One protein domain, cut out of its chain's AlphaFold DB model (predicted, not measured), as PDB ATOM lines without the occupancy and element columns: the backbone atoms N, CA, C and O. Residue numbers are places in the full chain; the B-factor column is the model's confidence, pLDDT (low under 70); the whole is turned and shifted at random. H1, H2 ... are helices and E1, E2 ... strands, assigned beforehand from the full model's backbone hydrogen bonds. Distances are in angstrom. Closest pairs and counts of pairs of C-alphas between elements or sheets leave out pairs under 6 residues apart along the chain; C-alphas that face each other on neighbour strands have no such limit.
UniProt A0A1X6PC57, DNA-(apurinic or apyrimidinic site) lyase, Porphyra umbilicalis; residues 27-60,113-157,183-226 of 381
ATOM      1  N   PRO A  27       8.178  57.529 103.931       87.31
ATOM      2  CA  PRO A  27       8.377  56.390 103.051       87.31
ATOM      3  C   PRO A  27       7.034  55.988 102.430       87.31
ATOM      4  O   PRO A  27       6.027  55.864 103.130       87.31
ATOM      5  N   LEU A  28       7.026  55.751 101.125       88.88
ATOM      6  CA  LEU A  28       5.938  55.062 100.450       88.88
ATOM      7  C   LEU A  28       6.036  53.580 100.821       88.88
ATOM      8  O   LEU A  28       7.072  52.951 100.597       88.88
ATOM      9  N   ARG A  29       4.990  53.027 101.441       86.88
ATOM     10  CA  ARG A  29       5.000  51.674 102.025       86.88
ATOM     11  C   ARG A  29       4.849  50.606 100.940       86.88
ATOM     12  O   ARG A  29       3.822  49.946 100.841       86.88
ATOM     13  N   ILE A  30       5.878  50.466 100.114       84.88
ATOM     14  CA  ILE A  30       5.983  49.472  99.045       84.88
ATOM     15  C   ILE A  30       7.239  48.636  99.310       84.88
ATOM     16  O   ILE A  30       8.269  49.223  99.645       84.88
ATOM     17  N   PRO A  31       7.180  47.294  99.181       78.44
ATOM     18  CA  PRO A  31       8.350  46.451  99.394       78.44
ATOM     19  C   PRO A  31       9.538  46.830  98.505       78.44
ATOM     20  O   PRO A  31       9.384  47.334  97.387       78.44
ATOM     21  N   ASP A  32      10.731  46.547  99.010       69.06
ATOM     22  CA  ASP A  32      11.993  46.885  98.360       69.06
ATOM     23  C   ASP A  32      12.070  46.303  96.946       69.06
ATOM     24  O   ASP A  32      11.734  45.143  96.702       69.06
ATOM     25  N   GLY A  33      12.497  47.126  95.991       73.56
ATOM     26  CA  GLY A  33      12.598  46.725  94.590       73.56
ATOM     27  C   GLY A  33      11.256  46.557  93.863       73.56
ATOM     28  O   GLY A  33      11.283  46.304  92.661       73.56
ATOM     29  N   HIS A  34      10.104  46.740  94.528       83.94
ATOM     30  CA  HIS A  34       8.770  46.655  93.905       83.94
ATOM     31  C   HIS A  34       8.264  48.008  93.366       83.94
ATOM     32  O   HIS A  34       7.146  48.076  92.857       83.94
ATOM     33  N   LEU A  35       9.046  49.087  93.480       89.81
ATOM     34  CA  LEU A  35       8.800  50.361  92.796       89.81
ATOM     35  C   LEU A  35      10.119  51.004  92.356       89.81
ATOM     36  O   LEU A  35      11.057  51.138  93.142       89.81
ATOM     37  N   ARG A  36      10.153  51.466  91.109       90.38
ATOM     38  CA  ARG A  36      11.206  52.300  90.533       90.38
ATOM     39  C   ARG A  36      10.600  53.445  89.732       90.38
ATOM     40  O   ARG A  36       9.844  53.206  88.788       90.38
ATOM     41  N   LEU A  37      10.925  54.679  90.109       92.88
ATOM     42  CA  LEU A  37      10.354  55.885  89.506       92.88
ATOM     43  C   LEU A  37      10.795  56.047  88.045       92.88
ATOM     44  O   LEU A  37       9.958  56.323  87.186       92.88
ATOM     45  N   ASP A  38      12.073  55.794  87.754       90.12
ATOM     46  CA  ASP A  38      12.680  55.924  86.426       90.12
ATOM     47  C   ASP A  38      12.084  55.011  85.345       90.12
ATOM     48  O   ASP A  38      12.083  55.378  84.172       90.12
ATOM     49  N   VAL A  39      11.538  53.854  85.722       91.56
ATOM     50  CA  VAL A  39      10.856  52.937  84.788       91.56
ATOM     51  C   VAL A  39       9.330  53.004  84.875       91.56
ATOM     52  O   VAL A  39       8.661  52.468  84.001       91.56
ATOM     53  N   THR A  40       8.766  53.677  85.884       94.69
ATOM     54  CA  THR A  40       7.307  53.764  86.096       94.69
ATOM     55  C   THR A  40       6.709  55.070  85.571       94.69
ATOM     56  O   THR A  40       5.698  55.052  84.869       94.69
ATOM     57  N   LEU A  41       7.323  56.213  85.885       95.56
ATOM     58  CA  LEU A  41       6.761  57.535  85.594       95.56
ATOM     59  C   LEU A  41       6.917  58.001  84.131       95.56
ATOM     60  O   LEU A  41       5.973  58.599  83.614       95.56
ATOM     61  N   PRO A  42       8.038  57.752  83.419       92.88
ATOM     62  CA  PRO A  42       8.246  58.332  82.089       92.88
ATOM     63  C   PRO A  42       7.714  57.483  80.923       92.88
ATOM     64  O   PRO A  42       7.964  57.826  79.769       92.88
ATOM     65  N   ILE A  43       6.997  56.386  81.179       92.25
ATOM     66  CA  ILE A  43       6.626  55.400  80.144       92.25
ATOM     67  C   ILE A  43       5.223  55.593  79.541       92.25
ATOM     68  O   ILE A  43       4.725  54.726  78.833       92.25
ATOM     69  N   GLY A  44       4.576  56.734  79.797       91.44
ATOM     70  CA  GLY A  44       3.305  57.090  79.152       91.44
ATOM     71  C   GLY A  44       2.043  56.536  79.808       91.44
ATOM     72  O   GLY A  44       0.996  56.521  79.168       91.44
ATOM     73  N   GLN A  45       2.131  56.122  81.074       94.75
ATOM     74  CA  GLN A  45       0.957  55.830  81.905       94.75
ATOM     75  C   GLN A  45       0.292  57.108  82.434       94.75
ATOM     76  O   GLN A  45      -0.926  57.185  82.537       94.75
ATOM     77  N   ALA A  46       1.109  58.117  82.747       93.69
ATOM     78  CA  ALA A  46       0.695  59.440  83.192       93.69
ATOM     79  C   ALA A  46       1.635  60.505  82.602       93.69
ATOM     80  O   ALA A  46       2.770  60.209  82.230       93.69
ATOM     81  N   TYR A  47       1.174  61.758  82.537       93.31
ATOM     82  CA  TYR A  47       1.915  62.867  81.906       93.31
ATOM     83  C   TYR A  47       2.186  64.050  82.845       93.31
ATOM     84  O   TYR A  47       2.676  65.098  82.414       93.31
ATOM     85  N   ARG A  48       1.847  63.899  84.132       92.38
ATOM     86  CA  ARG A  48       1.921  64.952  85.160       92.38
ATOM     87  C   ARG A  48       3.200  64.923  85.991       92.38
ATOM     88  O   ARG A  48       3.412  65.828  86.793       92.38
ATOM     89  N   TRP A  49       4.038  63.910  85.792       94.88
ATOM     90  CA  TRP A  49       5.293  63.740  86.509       94.88
ATOM     91  C   TRP A  49       6.457  64.311  85.723       94.88
ATOM     92  O   TRP A  49       6.584  64.112  84.514       94.88
ATOM     93  N   ARG A  50       7.340  64.992  86.441       91.75
ATOM     94  CA  ARG A  50       8.556  65.556  85.889       91.75
ATOM     95  C   ARG A  50       9.729  65.224  86.788       91.75
ATOM     96  O   ARG A  50       9.685  65.502  87.981       91.75
ATOM     97  N   ARG A  51      10.799  64.709  86.189       91.06
ATOM     98  CA  ARG A  51      12.085  64.578  86.869       91.06
ATOM     99  C   ARG A  51      12.681  65.961  87.096       91.06
ATOM    100  O   ARG A  51      12.792  66.742  86.143       91.06
ATOM    101  N   THR A  52      13.062  66.261  88.327       83.75
ATOM    102  CA  THR A  52      13.704  67.527  88.670       83.75
ATOM    103  C   THR A  52      15.211  67.333  88.873       83.75
ATOM    104  O   THR A  52      15.661  66.222  89.179       83.75
ATOM    105  N   PRO A  53      16.046  68.358  88.615       69.44
ATOM    106  CA  PRO A  53      17.464  68.292  88.949       69.44
ATOM    107  C   PRO A  53      17.603  68.100  90.461       69.44
ATOM    108  O   PRO A  53      17.029  68.869  91.222       69.44
ATOM    109  N   ALA A  54      18.348  67.084  90.901       56.31
ATOM    110  CA  ALA A  54      18.491  66.785  92.322       56.31
ATOM    111  C   ALA A  54      19.010  68.010  93.098       56.31
ATOM    112  O   ALA A  54      20.156  68.431  92.925       56.31
ATOM    113  N   ALA A  55      18.163  68.574  93.957       51.56
ATOM    114  CA  ALA A  55      18.528  69.663  94.845       51.56
ATOM    115  C   ALA A  55      19.105  69.111  96.161       51.56
ATOM    116  O   ALA A  55      18.392  68.459  96.927       51.56
ATOM    117  N   ILE A  56      20.372  69.473  96.421       52.75
ATOM    118  CA  ILE A  56      21.086  69.458  97.715       52.75
ATOM    119  C   ILE A  56      21.361  68.045  98.296       52.75
ATOM    120  O   ILE A  56      20.512  67.157  98.224       52.75
ATOM    121  N   PRO A  57      22.542  67.799  98.906       56.84
ATOM    122  CA  PRO A  57      22.782  66.590  99.694       56.84
ATOM    123  C   PRO A  57      21.671  66.366 100.726       56.84
ATOM    124  O   PRO A  57      21.336  67.258 101.503       56.84
ATOM    125  N   TRP A  58      21.097  65.165 100.742       61.25
ATOM    126  CA  TRP A  58      20.007  64.798 101.639       61.25
ATOM    127  C   TRP A  58      20.290  63.471 102.320       61.25
ATOM    128  O   TRP A  58      20.809  62.542 101.698       61.25
ATOM    129  N   THR A  59      19.910  63.392 103.593       58.16
ATOM    130  CA  THR A  59      20.004  62.171 104.392       58.16
ATOM    131  C   THR A  59      18.595  61.608 104.578       58.16
ATOM    132  O   THR A  59      17.726  62.348 105.048       58.16
ATOM    133  N   PRO A  60      18.338  60.344 104.201       61.59
ATOM    134  CA  PRO A  60      17.021  59.747 104.345       61.59
ATOM    135  C   PRO A  60      16.621  59.618 105.816       61.59
ATOM    136  O   PRO A  60      17.483  59.331 106.653       61.59
ATOM    137  N   ALA A 113      23.771  62.124  90.485       59.56
ATOM    138  CA  ALA A 113      23.054  62.455  91.702       59.56
ATOM    139  C   ALA A 113      22.728  61.159  92.457       59.56
ATOM    140  O   ALA A 113      22.202  60.215  91.870       59.56
ATOM    141  N   LEU A 114      23.053  61.116  93.752       68.50
ATOM    142  CA  LEU A 114      22.779  59.956  94.603       68.50
ATOM    143  C   LEU A 114      21.281  59.613  94.594       68.50
ATOM    144  O   LEU A 114      20.899  58.446  94.563       68.50
ATOM    145  N   TYR A 115      20.443  60.647  94.550       75.75
ATOM    146  CA  TYR A 115      18.998  60.539  94.461       75.75
ATOM    147  C   TYR A 115      18.486  61.144  93.163       75.75
ATOM    148  O   TYR A 115      19.010  62.144  92.673       75.75
ATOM    149  N   GLU A 116      17.423  60.555  92.641       84.88
ATOM    150  CA  GLU A 116      16.547  61.201  91.687       84.88
ATOM    151  C   GLU A 116      15.314  61.758  92.388       84.88
ATOM    152  O   GLU A 116      14.848  61.213  93.391       84.88
ATOM    153  N   GLU A 117      14.790  62.848  91.838       90.75
ATOM    154  CA  GLU A 117      13.608  63.519  92.345       90.75
ATOM    155  C   GLU A 117      12.583  63.714  91.232       90.75
ATOM    156  O   GLU A 117      12.927  63.955  90.070       90.75
ATOM    157  N   TRP A 118      11.313  63.574  91.599       94.62
ATOM    158  CA  TRP A 118      10.179  63.713  90.703       94.62
ATOM    159  C   TRP A 118       9.111  64.577  91.355       94.62
ATOM    160  O   TRP A 118       8.697  64.305  92.476       94.62
ATOM    161  N   ALA A 119       8.625  65.584  90.642       95.56
ATOM    162  CA  ALA A 119       7.498  66.402  91.067       95.56
ATOM    163  C   ALA A 119       6.282  66.100  90.190       95.56
ATOM    164  O   ALA A 119       6.398  66.006  88.962       95.56
ATOM    165  N   GLY A 120       5.113  65.951  90.803       95.75
ATOM    166  CA  GLY A 120       3.888  65.634  90.081       95.75
ATOM    167  C   GLY A 120       2.637  65.886  90.899       95.75
ATOM    168  O   GLY A 120       2.673  65.948  92.125       95.75
ATOM    169  N   ALA A 121       1.529  66.078  90.192       95.38
ATOM    170  CA  ALA A 121       0.228  66.289  90.805       95.38
ATOM    171  C   ALA A 121      -0.568  64.982  90.822       95.38
ATOM    172  O   ALA A 121      -0.545  64.242  89.840       95.38
ATOM    173  N   ILE A 122      -1.286  64.743  91.916       96.19
ATOM    174  CA  ILE A 122      -2.349  63.743  92.013       96.19
ATOM    175  C   ILE A 122      -3.576  64.506  92.506       96.19
ATOM    176  O   ILE A 122      -3.574  65.029  93.624       96.19
ATOM    177  N   GLU A 123      -4.597  64.615  91.655       93.56
ATOM    178  CA  GLU A 123      -5.794  65.422  91.924       93.56
ATOM    179  C   GLU A 123      -5.421  66.874  92.299       93.56
ATOM    180  O   GLU A 123      -4.735  67.567  91.544       93.56
ATOM    181  N   ALA A 124      -5.849  67.336  93.473       92.44
ATOM    182  CA  ALA A 124      -5.607  68.673  94.000       92.44
ATOM    183  C   ALA A 124      -4.326  68.785  94.856       92.44
ATOM    184  O   ALA A 124      -4.168  69.747  95.611       92.44
ATOM    185  N   ARG A 125      -3.418  67.803  94.774       94.75
ATOM    186  CA  ARG A 125      -2.238  67.676  95.644       94.75
ATOM    187  C   ARG A 125      -0.957  67.609  94.809       94.75
ATOM    188  O   ARG A 125      -0.881  66.875  93.826       94.75
ATOM    189  N   LEU A 126       0.059  68.376  95.196       95.31
ATOM    190  CA  LEU A 126       1.386  68.399  94.580       95.31
ATOM    191  C   LEU A 126       2.369  67.614  95.443       95.31
ATOM    192  O   LEU A 126       2.647  67.992  96.581       95.31
ATOM    193  N   PHE A 127       2.935  66.558  94.875       95.81
ATOM    194  CA  PHE A 127       3.898  65.683  95.527       95.81
ATOM    195  C   PHE A 127       5.302  65.883  94.971       95.81
ATOM    196  O   PHE A 127       5.495  66.153  93.783       95.81
ATOM    197  N   VAL A 128       6.285  65.680  95.844       94.31
ATOM    198  CA  VAL A 128       7.684  65.487  95.463       94.31
ATOM    199  C   VAL A 128       8.120  64.115  95.957       94.31
ATOM    200  O   VAL A 128       7.982  63.813  97.142       94.31
ATOM    201  N   LEU A 129       8.620  63.287  95.043       94.12
ATOM    202  CA  LEU A 129       9.116  61.938  95.287       94.12
ATOM    203  C   LEU A 129      10.625  61.912  95.162       94.12
ATOM    204  O   LEU A 129      11.182  62.571  94.290       94.12
ATOM    205  N   ARG A 130      11.276  61.084  95.967       89.81
ATOM    206  CA  ARG A 130      12.719  60.902  95.935       89.81
ATOM    207  C   ARG A 130      13.062  59.428  96.070       89.81
ATOM    208  O   ARG A 130      12.563  58.744  96.960       89.81
ATOM    209  N   GLN A 131      13.926  58.952  95.184       86.00
ATOM    210  CA  GLN A 131      14.438  57.584  95.186       86.00
ATOM    211  C   GLN A 131      15.936  57.609  94.895       86.00
ATOM    212  O   GLN A 131      16.440  58.547  94.286       86.00
ATOM    213  N   LEU A 132      16.672  56.598  95.346       77.94
ATOM    214  CA  LEU A 132      18.063  56.413  94.941       77.94
ATOM    215  C   LEU A 132      18.142  56.246  93.409       77.94
ATOM    216  O   LEU A 132      17.482  55.367  92.863       77.94
ATOM    217  N   ALA A 133      18.936  57.073  92.717       70.44
ATOM    218  CA  ALA A 133      18.897  57.155  91.252       70.44
ATOM    219  C   ALA A 133      19.397  55.882  90.549       70.44
ATOM    220  O   ALA A 133      18.886  55.566  89.482       70.44
ATOM    221  N   GLN A 134      20.384  55.176  91.122       64.50
ATOM    222  CA  GLN A 134      20.835  53.812  90.790       64.50
ATOM    223  C   GLN A 134      21.709  53.266  91.939       64.50
ATOM    224  O   GLN A 134      22.306  54.062  92.669       64.50
ATOM    225  N   PRO A 135      21.819  51.937  92.133       51.34
ATOM    226  CA  PRO A 135      22.538  51.396  93.274       51.34
ATOM    227  C   PRO A 135      24.031  51.320  92.942       51.34
ATOM    228  O   PRO A 135      24.398  50.615  92.000       51.34
ATOM    229  N   PRO A 136      24.957  51.879  93.735       42.84
ATOM    230  CA  PRO A 136      26.101  51.049  94.020       42.84
ATOM    231  C   PRO A 136      25.554  49.925  94.904       42.84
ATOM    232  O   PRO A 136      24.741  50.156  95.799       42.84
ATOM    233  N   GLN A 137      26.042  48.708  94.734       46.72
ATOM    234  CA  GLN A 137      25.836  47.607  95.684       46.72
ATOM    235  C   GLN A 137      26.220  47.976  97.153       46.72
ATOM    236  O   GLN A 137      26.094  47.147  98.046       46.72
ATOM    237  N   ALA A 138      26.659  49.220  97.397       42.94
ATOM    238  CA  ALA A 138      27.133  49.837  98.624       42.94
ATOM    239  C   ALA A 138      26.084  50.600  99.468       42.94
ATOM    240  O   ALA A 138      26.404  50.934 100.604       42.94
ATOM    241  N   VAL A 139      24.863  50.888  98.985       48.41
ATOM    242  CA  VAL A 139      23.828  51.564  99.812       48.41
ATOM    243  C   VAL A 139      22.646  50.629 100.041       48.41
ATOM    244  O   VAL A 139      21.547  50.837  99.538       48.41
ATOM    245  N   ARG A 140      22.888  49.556 100.799       52.56
ATOM    246  CA  ARG A 140      21.815  48.776 101.421       52.56
ATOM    247  C   ARG A 140      21.668  49.225 102.866       52.56
ATOM    248  O   ARG A 140      22.626  49.133 103.631       52.56
ATOM    249  N   VAL A 141      20.474  49.651 103.266       53.06
ATOM    250  CA  VAL A 141      20.178  49.895 104.686       53.06
ATOM    251  C   VAL A 141      19.671  48.580 105.259       53.06
ATOM    252  O   VAL A 141      18.587  48.128 104.911       53.06
ATOM    253  N   GLY A 142      20.482  47.895 106.067       53.09
ATOM    254  CA  GLY A 142      20.089  46.599 106.633       53.09
ATOM    255  C   GLY A 142      19.757  45.532 105.576       53.09
ATOM    256  O   GLY A 142      18.795  44.792 105.744       53.09
ATOM    257  N   HIS A 143      20.543  45.451 104.494       57.25
ATOM    258  CA  HIS A 143      20.372  44.522 103.355       57.25
ATOM    259  C   HIS A 143      19.177  44.789 102.419       57.25
ATOM    260  O   HIS A 143      18.967  44.011 101.484       57.25
ATOM    261  N   ARG A 144      18.468  45.904 102.610       58.09
ATOM    262  CA  ARG A 144      17.284  46.323 101.847       58.09
ATOM    263  C   ARG A 144      17.576  47.486 100.897       58.09
ATOM    264  O   ARG A 144      18.488  48.275 101.170       58.09
ATOM    265  N   ASP A 145      16.817  47.583  99.803       63.53
ATOM    266  CA  ASP A 145      16.846  48.772  98.942       63.53
ATOM    267  C   ASP A 145      16.161  49.938  99.677       63.53
ATOM    268  O   ASP A 145      15.185  49.719 100.393       63.53
ATOM    269  N   PRO A 146      16.652  51.182  99.548       65.38
ATOM    270  CA  PRO A 146      15.985  52.323 100.163       65.38
ATOM    271  C   PRO A 146      14.590  52.529  99.544       65.38
ATOM    272  O   PRO A 146      14.448  52.433  98.319       65.38
ATOM    273  N   PRO A 147      13.566  52.848 100.359       76.81
ATOM    274  CA  PRO A 147      12.216  53.050  99.854       76.81
ATOM    275  C   PRO A 147      12.143  54.306  98.981       76.81
ATOM    276  O   PRO A 147      13.007  55.187  99.023       76.81
ATOM    277  N   VAL A 148      11.061  54.415  98.214       88.50
ATOM    278  CA  VAL A 148      10.665  55.703  97.642       88.50
ATOM    279  C   VAL A 148      10.152  56.574  98.778       88.50
ATOM    280  O   VAL A 148       9.273  56.161  99.531       88.50
ATOM    281  N   TYR A 149      10.681  57.784  98.896       90.12
ATOM    282  CA  TYR A 149      10.183  58.780  99.833       90.12
ATOM    283  C   TYR A 149       9.310  59.786  99.102       90.12
ATOM    284  O   TYR A 149       9.565  60.108  97.944       90.12
ATOM    285  N   TYR A 150       8.310  60.320  99.789       93.25
ATOM    286  CA  TYR A 150       7.462  61.377  99.271       93.25
ATOM    287  C   TYR A 150       7.269  62.487 100.305       93.25
ATOM    288  O   TYR A 150       7.418  62.277 101.511       93.25
ATOM    289  N   ARG A 151       6.912  63.677  99.828       91.69
ATOM    290  CA  ARG A 151       6.382  64.774 100.645       91.69
ATOM    291  C   ARG A 151       5.259  65.487  99.903       91.69
ATOM    292  O   ARG A 151       5.300  65.593  98.675       91.69
ATOM    293  N   LEU A 152       4.293  66.009 100.654       92.44
ATOM    294  CA  LEU A 152       3.286  66.930 100.139       92.44
ATOM    295  C   LEU A 152       3.911  68.332 100.047       92.44
ATOM    296  O   LEU A 152       4.338  68.898 101.051       92.44
ATOM    297  N   ALA A 153       4.027  68.872  98.836       90.75
ATOM    298  CA  ALA A 153       4.607  70.193  98.592       90.75
ATOM    299  C   ALA A 153       3.555  71.308  98.543       90.75
ATOM    300  O   ALA A 153       3.877  72.446  98.880       90.75
ATOM    301  N   ALA A 154       2.323  70.991  98.141       90.31
ATOM    302  CA  ALA A 154       1.161  71.872  98.242       90.31
ATOM    303  C   ALA A 154      -0.135  71.067  98.074       90.31
ATOM    304  O   ALA A 154      -0.132  70.005  97.450       90.31
ATOM    305  N   SER A 155      -1.249  71.599  98.560       91.19
ATOM    306  CA  SER A 155      -2.595  71.104  98.265       91.19
ATOM    307  C   SER A 155      -3.565  72.275  98.145       91.19
ATOM    308  O   SER A 155      -3.366  73.331  98.754       91.19
ATOM    309  N   LEU A 156      -4.609  72.110  97.334       84.88
ATOM    310  CA  LEU A 156      -5.752  73.021  97.383       84.88
ATOM    311  C   LEU A 156      -6.627  72.643  98.579       84.88
ATOM    312  O   LEU A 156      -6.709  71.458  98.917       84.88
ATOM    313  N   PRO A 157      -7.294  73.620  99.213       76.50
ATOM    314  CA  PRO A 157      -8.315  73.299 100.195       76.50
ATOM    315  C   PRO A 157      -9.406  72.432  99.544       76.50
ATOM    316  O   PRO A 157      -9.667  72.593  98.345       76.50
ATOM    317  N   ALA A 183      -3.170  62.833 106.026       75.62
ATOM    318  CA  ALA A 183      -3.660  61.455 105.988       75.62
ATOM    319  C   ALA A 183      -4.315  61.130 104.638       75.62
ATOM    320  O   ALA A 183      -4.028  60.094 104.040       75.62
ATOM    321  N   ASP A 184      -5.128  62.045 104.124       86.00
ATOM    322  CA  ASP A 184      -5.736  61.976 102.798       86.00
ATOM    323  C   ASP A 184      -4.669  61.985 101.684       86.00
ATOM    324  O   ASP A 184      -4.706  61.170 100.761       86.00
ATOM    325  N   ALA A 185      -3.625  62.809 101.818       89.50
ATOM    326  CA  ALA A 185      -2.471  62.777 100.923       89.50
ATOM    327  C   ALA A 185      -1.690  61.447 100.992       89.50
ATOM    328  O   ALA A 185      -1.263  60.953  99.947       89.50
ATOM    329  N   ASP A 186      -1.515  60.855 102.186       92.06
ATOM    330  CA  ASP A 186      -0.911  59.518 102.358       92.06
ATOM    331  C   ASP A 186      -1.742  58.455 101.639       92.06
ATOM    332  O   ASP A 186      -1.185  57.663 100.881       92.06
ATOM    333  N   ALA A 187      -3.063  58.461 101.817       93.38
ATOM    334  CA  ALA A 187      -3.954  57.520 101.150       93.38
ATOM    335  C   ALA A 187      -3.893  57.672  99.622       93.38
ATOM    336  O   ALA A 187      -3.680  56.682  98.920       93.38
ATOM    337  N   ALA A 188      -3.984  58.904  99.113       95.25
ATOM    338  CA  ALA A 188      -3.980  59.191  97.681       95.25
ATOM    339  C   ALA A 188      -2.694  58.720  96.985       95.25
ATOM    340  O   ALA A 188      -2.756  58.107  95.921       95.25
ATOM    341  N   ILE A 189      -1.518  58.962  97.578       96.69
ATOM    342  CA  ILE A 189      -0.256  58.531  96.960       96.69
ATOM    343  C   ILE A 189      -0.061  57.010  97.024       96.69
ATOM    344  O   ILE A 189       0.454  56.419  96.076       96.69
ATOM    345  N   HIS A 190      -0.489  56.356  98.110       96.25
ATOM    346  CA  HIS A 190      -0.423  54.896  98.211       96.25
ATOM    347  C   HIS A 190      -1.382  54.231  97.219       96.25
ATOM    348  O   HIS A 190      -1.007  53.247  96.582       96.25
ATOM    349  N   ASP A 191      -2.579  54.785  97.045       96.38
ATOM    350  CA  ASP A 191      -3.553  54.322  96.061       96.38
ATOM    351  C   ASP A 191      -3.047  54.505  94.619       96.38
ATOM    352  O   ASP A 191      -3.035  53.548  93.845       96.38
ATOM    353  N   TYR A 192      -2.503  55.684  94.296       97.88
ATOM    354  CA  TYR A 192      -1.973  56.012  92.966       97.88
ATOM    355  C   TYR A 192      -0.874  55.052  92.492       97.88
ATOM    356  O   TYR A 192      -0.808  54.708  91.312       97.88
ATOM    357  N   PHE A 193      -0.008  54.599  93.403       97.06
ATOM    358  CA  PHE A 193       1.050  53.629  93.100       97.06
ATOM    359  C   PHE A 193       0.632  52.170  93.331       97.06
ATOM    360  O   PHE A 193       1.491  51.288  93.260       97.06
ATOM    361  N   HIS A 194      -0.647  51.889  93.615       94.81
ATOM    362  CA  HIS A 194      -1.154  50.561  93.981       94.81
ATOM    363  C   HIS A 194      -0.358  49.905  95.124       94.81
ATOM    364  O   HIS A 194      -0.019  48.721  95.060       94.81
ATOM    365  N   ALA A 195      -0.001  50.659  96.164       92.00
ATOM    366  CA  ALA A 195       0.921  50.206  97.207       92.00
ATOM    367  C   ALA A 195       0.463  48.930  97.941       92.00
ATOM    368  O   ALA A 195       1.297  48.176  98.432       92.00
ATOM    369  N   SER A 196      -0.845  48.654  97.965       90.12
ATOM    370  CA  SER A 196      -1.433  47.433  98.531       90.12
ATOM    371  C   SER A 196      -1.231  46.171  97.680       90.12
ATOM    372  O   SER A 196      -1.410  45.064  98.182       90.12
ATOM    373  N   VAL A 197      -0.871  46.305  96.400       90.31
ATOM    374  CA  VAL A 197      -0.681  45.176  95.480       90.31
ATOM    375  C   VAL A 197       0.712  44.581  95.658       90.31
ATOM    376  O   VAL A 197       1.708  45.293  95.541       90.31
ATOM    377  N   ASP A 198       0.813  43.265  95.844       87.25
ATOM    378  CA  ASP A 198       2.102  42.570  95.813       87.25
ATOM    379  C   ASP A 198       2.567  42.337  94.365       87.25
ATOM    380  O   ASP A 198       2.331  41.292  93.752       87.25
ATOM    381  N   ALA A 199       3.233  43.349  93.804       87.00
ATOM    382  CA  ALA A 199       3.799  43.279  92.461       87.00
ATOM    383  C   ALA A 199       4.832  42.144  92.320       87.00
ATOM    384  O   ALA A 199       4.887  41.510  91.271       87.00
ATOM    385  N   GLY A 200       5.601  41.833  93.369       84.62
ATOM    386  CA  GLY A 200       6.586  40.750  93.335       84.62
ATOM    387  C   GLY A 200       5.919  39.392  93.144       84.62
ATOM    388  O   GLY A 200       6.311  38.635  92.254       84.62
ATOM    389  N   ALA A 201       4.850  39.117  93.897       88.94
ATOM    390  CA  ALA A 201       4.061  37.899  93.725       88.94
ATOM    391  C   ALA A 201       3.452  37.789  92.315       88.94
ATOM    392  O   ALA A 201       3.464  36.707  91.722       88.94
ATOM    393  N   LEU A 202       2.959  38.897  91.744       91.75
ATOM    394  CA  LEU A 202       2.449  38.925  90.367       91.75
ATOM    395  C   LEU A 202       3.550  38.622  89.344       91.75
ATOM    396  O   LEU A 202       3.369  37.749  88.497       91.75
ATOM    397  N   LEU A 203       4.708  39.273  89.459       91.31
ATOM    398  CA  LEU A 203       5.850  39.035  88.574       91.31
ATOM    399  C   LEU A 203       6.344  37.584  88.657       91.31
ATOM    400  O   LEU A 203       6.644  36.990  87.622       91.31
ATOM    401  N   CYS A 204       6.376  36.984  89.853       91.75
ATOM    402  CA  CYS A 204       6.691  35.565  90.027       91.75
ATOM    403  C   CYS A 204       5.681  34.662  89.312       91.75
ATOM    404  O   CYS A 204       6.083  33.726  88.621       91.75
ATOM    405  N   ARG A 205       4.379  34.950  89.433       96.69
ATOM    406  CA  ARG A 205       3.327  34.199  88.727       96.69
ATOM    407  C   ARG A 205       3.464  34.318  87.210       96.69
ATOM    408  O   ARG A 205       3.361  33.309  86.522       96.69
ATOM    409  N   PHE A 206       3.728  35.517  86.691       95.12
ATOM    410  CA  PHE A 206       3.916  35.742  85.256       95.12
ATOM    411  C   PHE A 206       5.173  35.044  84.728       95.12
ATOM    412  O   PHE A 206       5.109  34.374  83.704       95.12
ATOM    413  N   ALA A 207       6.291  35.111  85.458       95.25
ATOM    414  CA  ALA A 207       7.523  34.412  85.091       95.25
ATOM    415  C   ALA A 207       7.371  32.882  85.126       95.25
ATOM    416  O   ALA A 207       7.971  32.188  84.311       95.25
ATOM    417  N   ALA A 208       6.561  32.348  86.044       97.06
ATOM    418  CA  ALA A 208       6.250  30.921  86.084       97.06
ATOM    419  C   ALA A 208       5.333  30.484  84.927       97.06
ATOM    420  O   ALA A 208       5.450  29.358  84.450       97.06
ATOM    421  N   ALA A 209       4.426  31.360  84.485       97.44
ATOM    422  CA  ALA A 209       3.493  31.081  83.396       97.44
ATOM    423  C   ALA A 209       4.117  31.247  81.998       97.44
ATOM    424  O   ALA A 209       3.664  30.605  81.054       97.44
ATOM    425  N   ASP A 210       5.142  32.092  81.857       97.00
ATOM    426  CA  ASP A 210       5.751  32.420  80.570       97.00
ATOM    427  C   ASP A 210       7.281  32.573  80.659       97.00
ATOM    428  O   ASP A 210       7.822  33.523  81.233       97.00
ATOM    429  N   GLY A 211       7.993  31.648  80.008       96.19
ATOM    430  CA  GLY A 211       9.455  31.647  79.947       96.19
ATOM    431  C   GLY A 211      10.051  32.870  79.239       96.19
ATOM    432  O   GLY A 211      11.166  33.276  79.573       96.19
ATOM    433  N   ARG A 212       9.323  33.505  78.308       94.00
ATOM    434  CA  ARG A 212       9.771  34.756  77.668       94.00
ATOM    435  C   ARG A 212       9.712  35.913  78.651       94.00
ATOM    436  O   ARG A 212      10.669  36.680  78.746       94.00
ATOM    437  N   PHE A 213       8.631  36.001  79.422       94.38
ATOM    438  CA  PHE A 213       8.510  36.970  80.505       94.38
ATOM    439  C   PHE A 213       9.601  36.770  81.570       94.38
ATOM    440  O   PHE A 213      10.242  37.733  81.995       94.38
ATOM    441  N   ALA A 214       9.888  35.518  81.950       95.25
ATOM    442  CA  ALA A 214      10.986  35.202  82.866       95.25
ATOM    443  C   ALA A 214      12.352  35.662  82.325       95.25
ATOM    444  O   ALA A 214      13.125  36.297  83.047       95.25
ATOM    445  N   ALA A 215      12.637  35.393  81.046       95.00
ATOM    446  CA  ALA A 215      13.868  35.830  80.391       95.00
ATOM    447  C   ALA A 215      13.977  37.363  80.327       95.00
ATOM    448  O   ALA A 215      15.051  37.911  80.579       95.00
ATOM    449  N   LEU A 216      12.867  38.064  80.065       91.94
ATOM    450  CA  LEU A 216      12.807  39.527  80.077       91.94
ATOM    451  C   LEU A 216      13.168  40.094  81.458       91.94
ATOM    452  O   LEU A 216      14.015  40.982  81.551       91.94
ATOM    453  N   LEU A 217      12.583  39.563  82.537       90.56
ATOM    454  CA  LEU A 217      12.893  40.004  83.903       90.56
ATOM    455  C   LEU A 217      14.330  39.683  84.332       90.56
ATOM    456  O   LEU A 217      14.900  40.404  85.155       90.56
ATOM    457  N   ALA A 218      14.916  38.605  83.807       90.75
ATOM    458  CA  ALA A 218      16.320  38.278  84.034       90.75
ATOM    459  C   ALA A 218      17.254  39.250  83.292       90.75
ATOM    460  O   ALA A 218      18.235  39.716  83.872       90.75
ATOM    461  N   ALA A 219      16.927  39.589  82.041       92.50
ATOM    462  CA  ALA A 219      17.707  40.501  81.205       92.50
ATOM    463  C   ALA A 219      17.582  41.973  81.634       92.50
ATOM    464  O   ALA A 219      18.526  42.744  81.467       92.50
ATOM    465  N   ALA A 220      16.444  42.364  82.214       89.38
ATOM    466  CA  ALA A 220      16.178  43.726  82.667       89.38
ATOM    467  C   ALA A 220      15.680  43.757  84.129       89.38
ATOM    468  O   ALA A 220      14.504  44.034  84.378       89.38
ATOM    469  N   PRO A 221      16.564  43.550  85.128       84.50
ATOM    470  CA  PRO A 221      16.172  43.492  86.541       84.50
ATOM    471  C   PRO A 221      15.475  44.755  87.067       84.50
ATOM    472  O   PRO A 221      14.703  44.672  88.018       84.50
ATOM    473  N   ALA A 222      15.713  45.919  86.448       82.94
ATOM    474  CA  ALA A 222      15.032  47.167  86.791       82.94
ATOM    475  C   ALA A 222      13.506  47.091  86.590       82.94
ATOM    476  O   ALA A 222      12.768  47.745  87.321       82.94
ATOM    477  N   LEU A 223      13.019  46.244  85.673       88.31
ATOM    478  CA  LEU A 223      11.584  46.056  85.433       88.31
ATOM    479  C   LEU A 223      10.854  45.392  86.609       88.31
ATOM    480  O   LEU A 223       9.631  45.427  86.648       88.31
ATOM    481  N   ARG A 224      11.569  44.851  87.606       87.81
ATOM    482  CA  ARG A 224      10.944  44.370  88.850       87.81
ATOM    483  C   ARG A 224      10.271  45.487  89.649       87.81
ATOM    484  O   ARG A 224       9.308  45.225  90.358       87.81
ATOM    485  N   GLY A 225      10.761  46.720  89.497       88.56
ATOM    486  CA  GLY A 225      10.170  47.909  90.104       88.56
ATOM    487  C   GLY A 225       9.136  48.609  89.222       88.56
ATOM    488  O   GLY A 225       8.652  49.673  89.601       88.56
ATOM    489  N   LEU A 226       8.821  48.068  88.042       91.56
ATOM    490  CA  LEU A 226       7.786  48.624  87.181       91.56
ATOM    491  C   LEU A 226       6.415  48.425  87.832       91.56
ATOM    492  O   LEU A 226       6.056  47.306  88.200       91.56
TER     493      LEU A 226
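This is residues 27 to 60, 113 to 157 and 183 to 226 of the 381 residues of the protein "DNA-(apurinic or apyrimidinic site) lyase" of Porphyra umbilicalis (UniProt A0A1X6PC57). A strongly twisted sheet of four strands, with H2 across one face, makes one end of an elongated model, and H3, H4 and H5 form a small helical lobe at the other. The short H1 lies between them, touching H5 and grazing the sheet. The printed part has 123 residues, with named elements in the order H1 E1 E2 E3 E4 H2 H3 H4 H5; the sheet, order E1 E2 E3 E4, is antiparallel. The class is mixed, helices and strands; the whole is compact, with a radius of gyration of the C-alphas of 15.3 A and spans of 49 by 31 by 26 A.

H1, residues 37 to 40, only grazes the sheet. Edge strand E1, residues 49 to 52, is antiparallel to E2, residues 115 to 122, with N 50 and O 119 within hydrogen-bond range at 2.9 A. E2 and E3, residues 125 to 132, form a hairpin, with N 118 and O 129 2.9 A apart. E3 and edge strand E4, residues 149 to 155, form another, with N 128 and O 151 3.0 A apart; E2 E3 E4 are a meander, each strand the antiparallel neighbour of the one before. H2, residues 183 to 192, is on one face, two layers in all, at a height over the sheet of 9.1 A; the C-alphas of Leu 152 and Ala 185 are its closest to E4, 7.1 A. H3, residues 199 to 209, and H4, residues 211 to 219, touch only at the corner, closest C-alphas Ala 207 and Ala 214, 4.2 A. H5, residues 221 to 225, touches H1, closest C-alphas Val 39 and Leu 223, 6.9 A. Every O i to N i+4 pair is within hydrogen-bond range in H2, H3 and H4; H5 has 0 of 1, but 2 of 2 O i to N i+3 pairs, and H1 is too short for an O i to N i+4 pair.

H1 begins at C-alpha 37 (10.354, 55.885, 89.506). E2, E3 and E4 measure 21.7 A, 23.2 A and 17.8 A; H2 and H3 measure 14.2 A and 15.2 A. H5 ends at C-alpha 225 (10.170, 47.909, 90.104).

The C-alphas farthest apart, those of Pro 157 and Gly 211, are 49.6 A apart. The printed part has two cuts: between residues 60 and 113, where 52 residues of the chain are not printed, the C-alphas of residues 60 and 113 are 14.3 A apart, and between residues 157 and 183, where 25 are not printed, the C-alphas of residues 157 and 183 are 14.0 A apart. The link E3 to E4 is long; pLDDT is under 70 at residues 32, 53 to 60, 113 to 114 and 134 to 146.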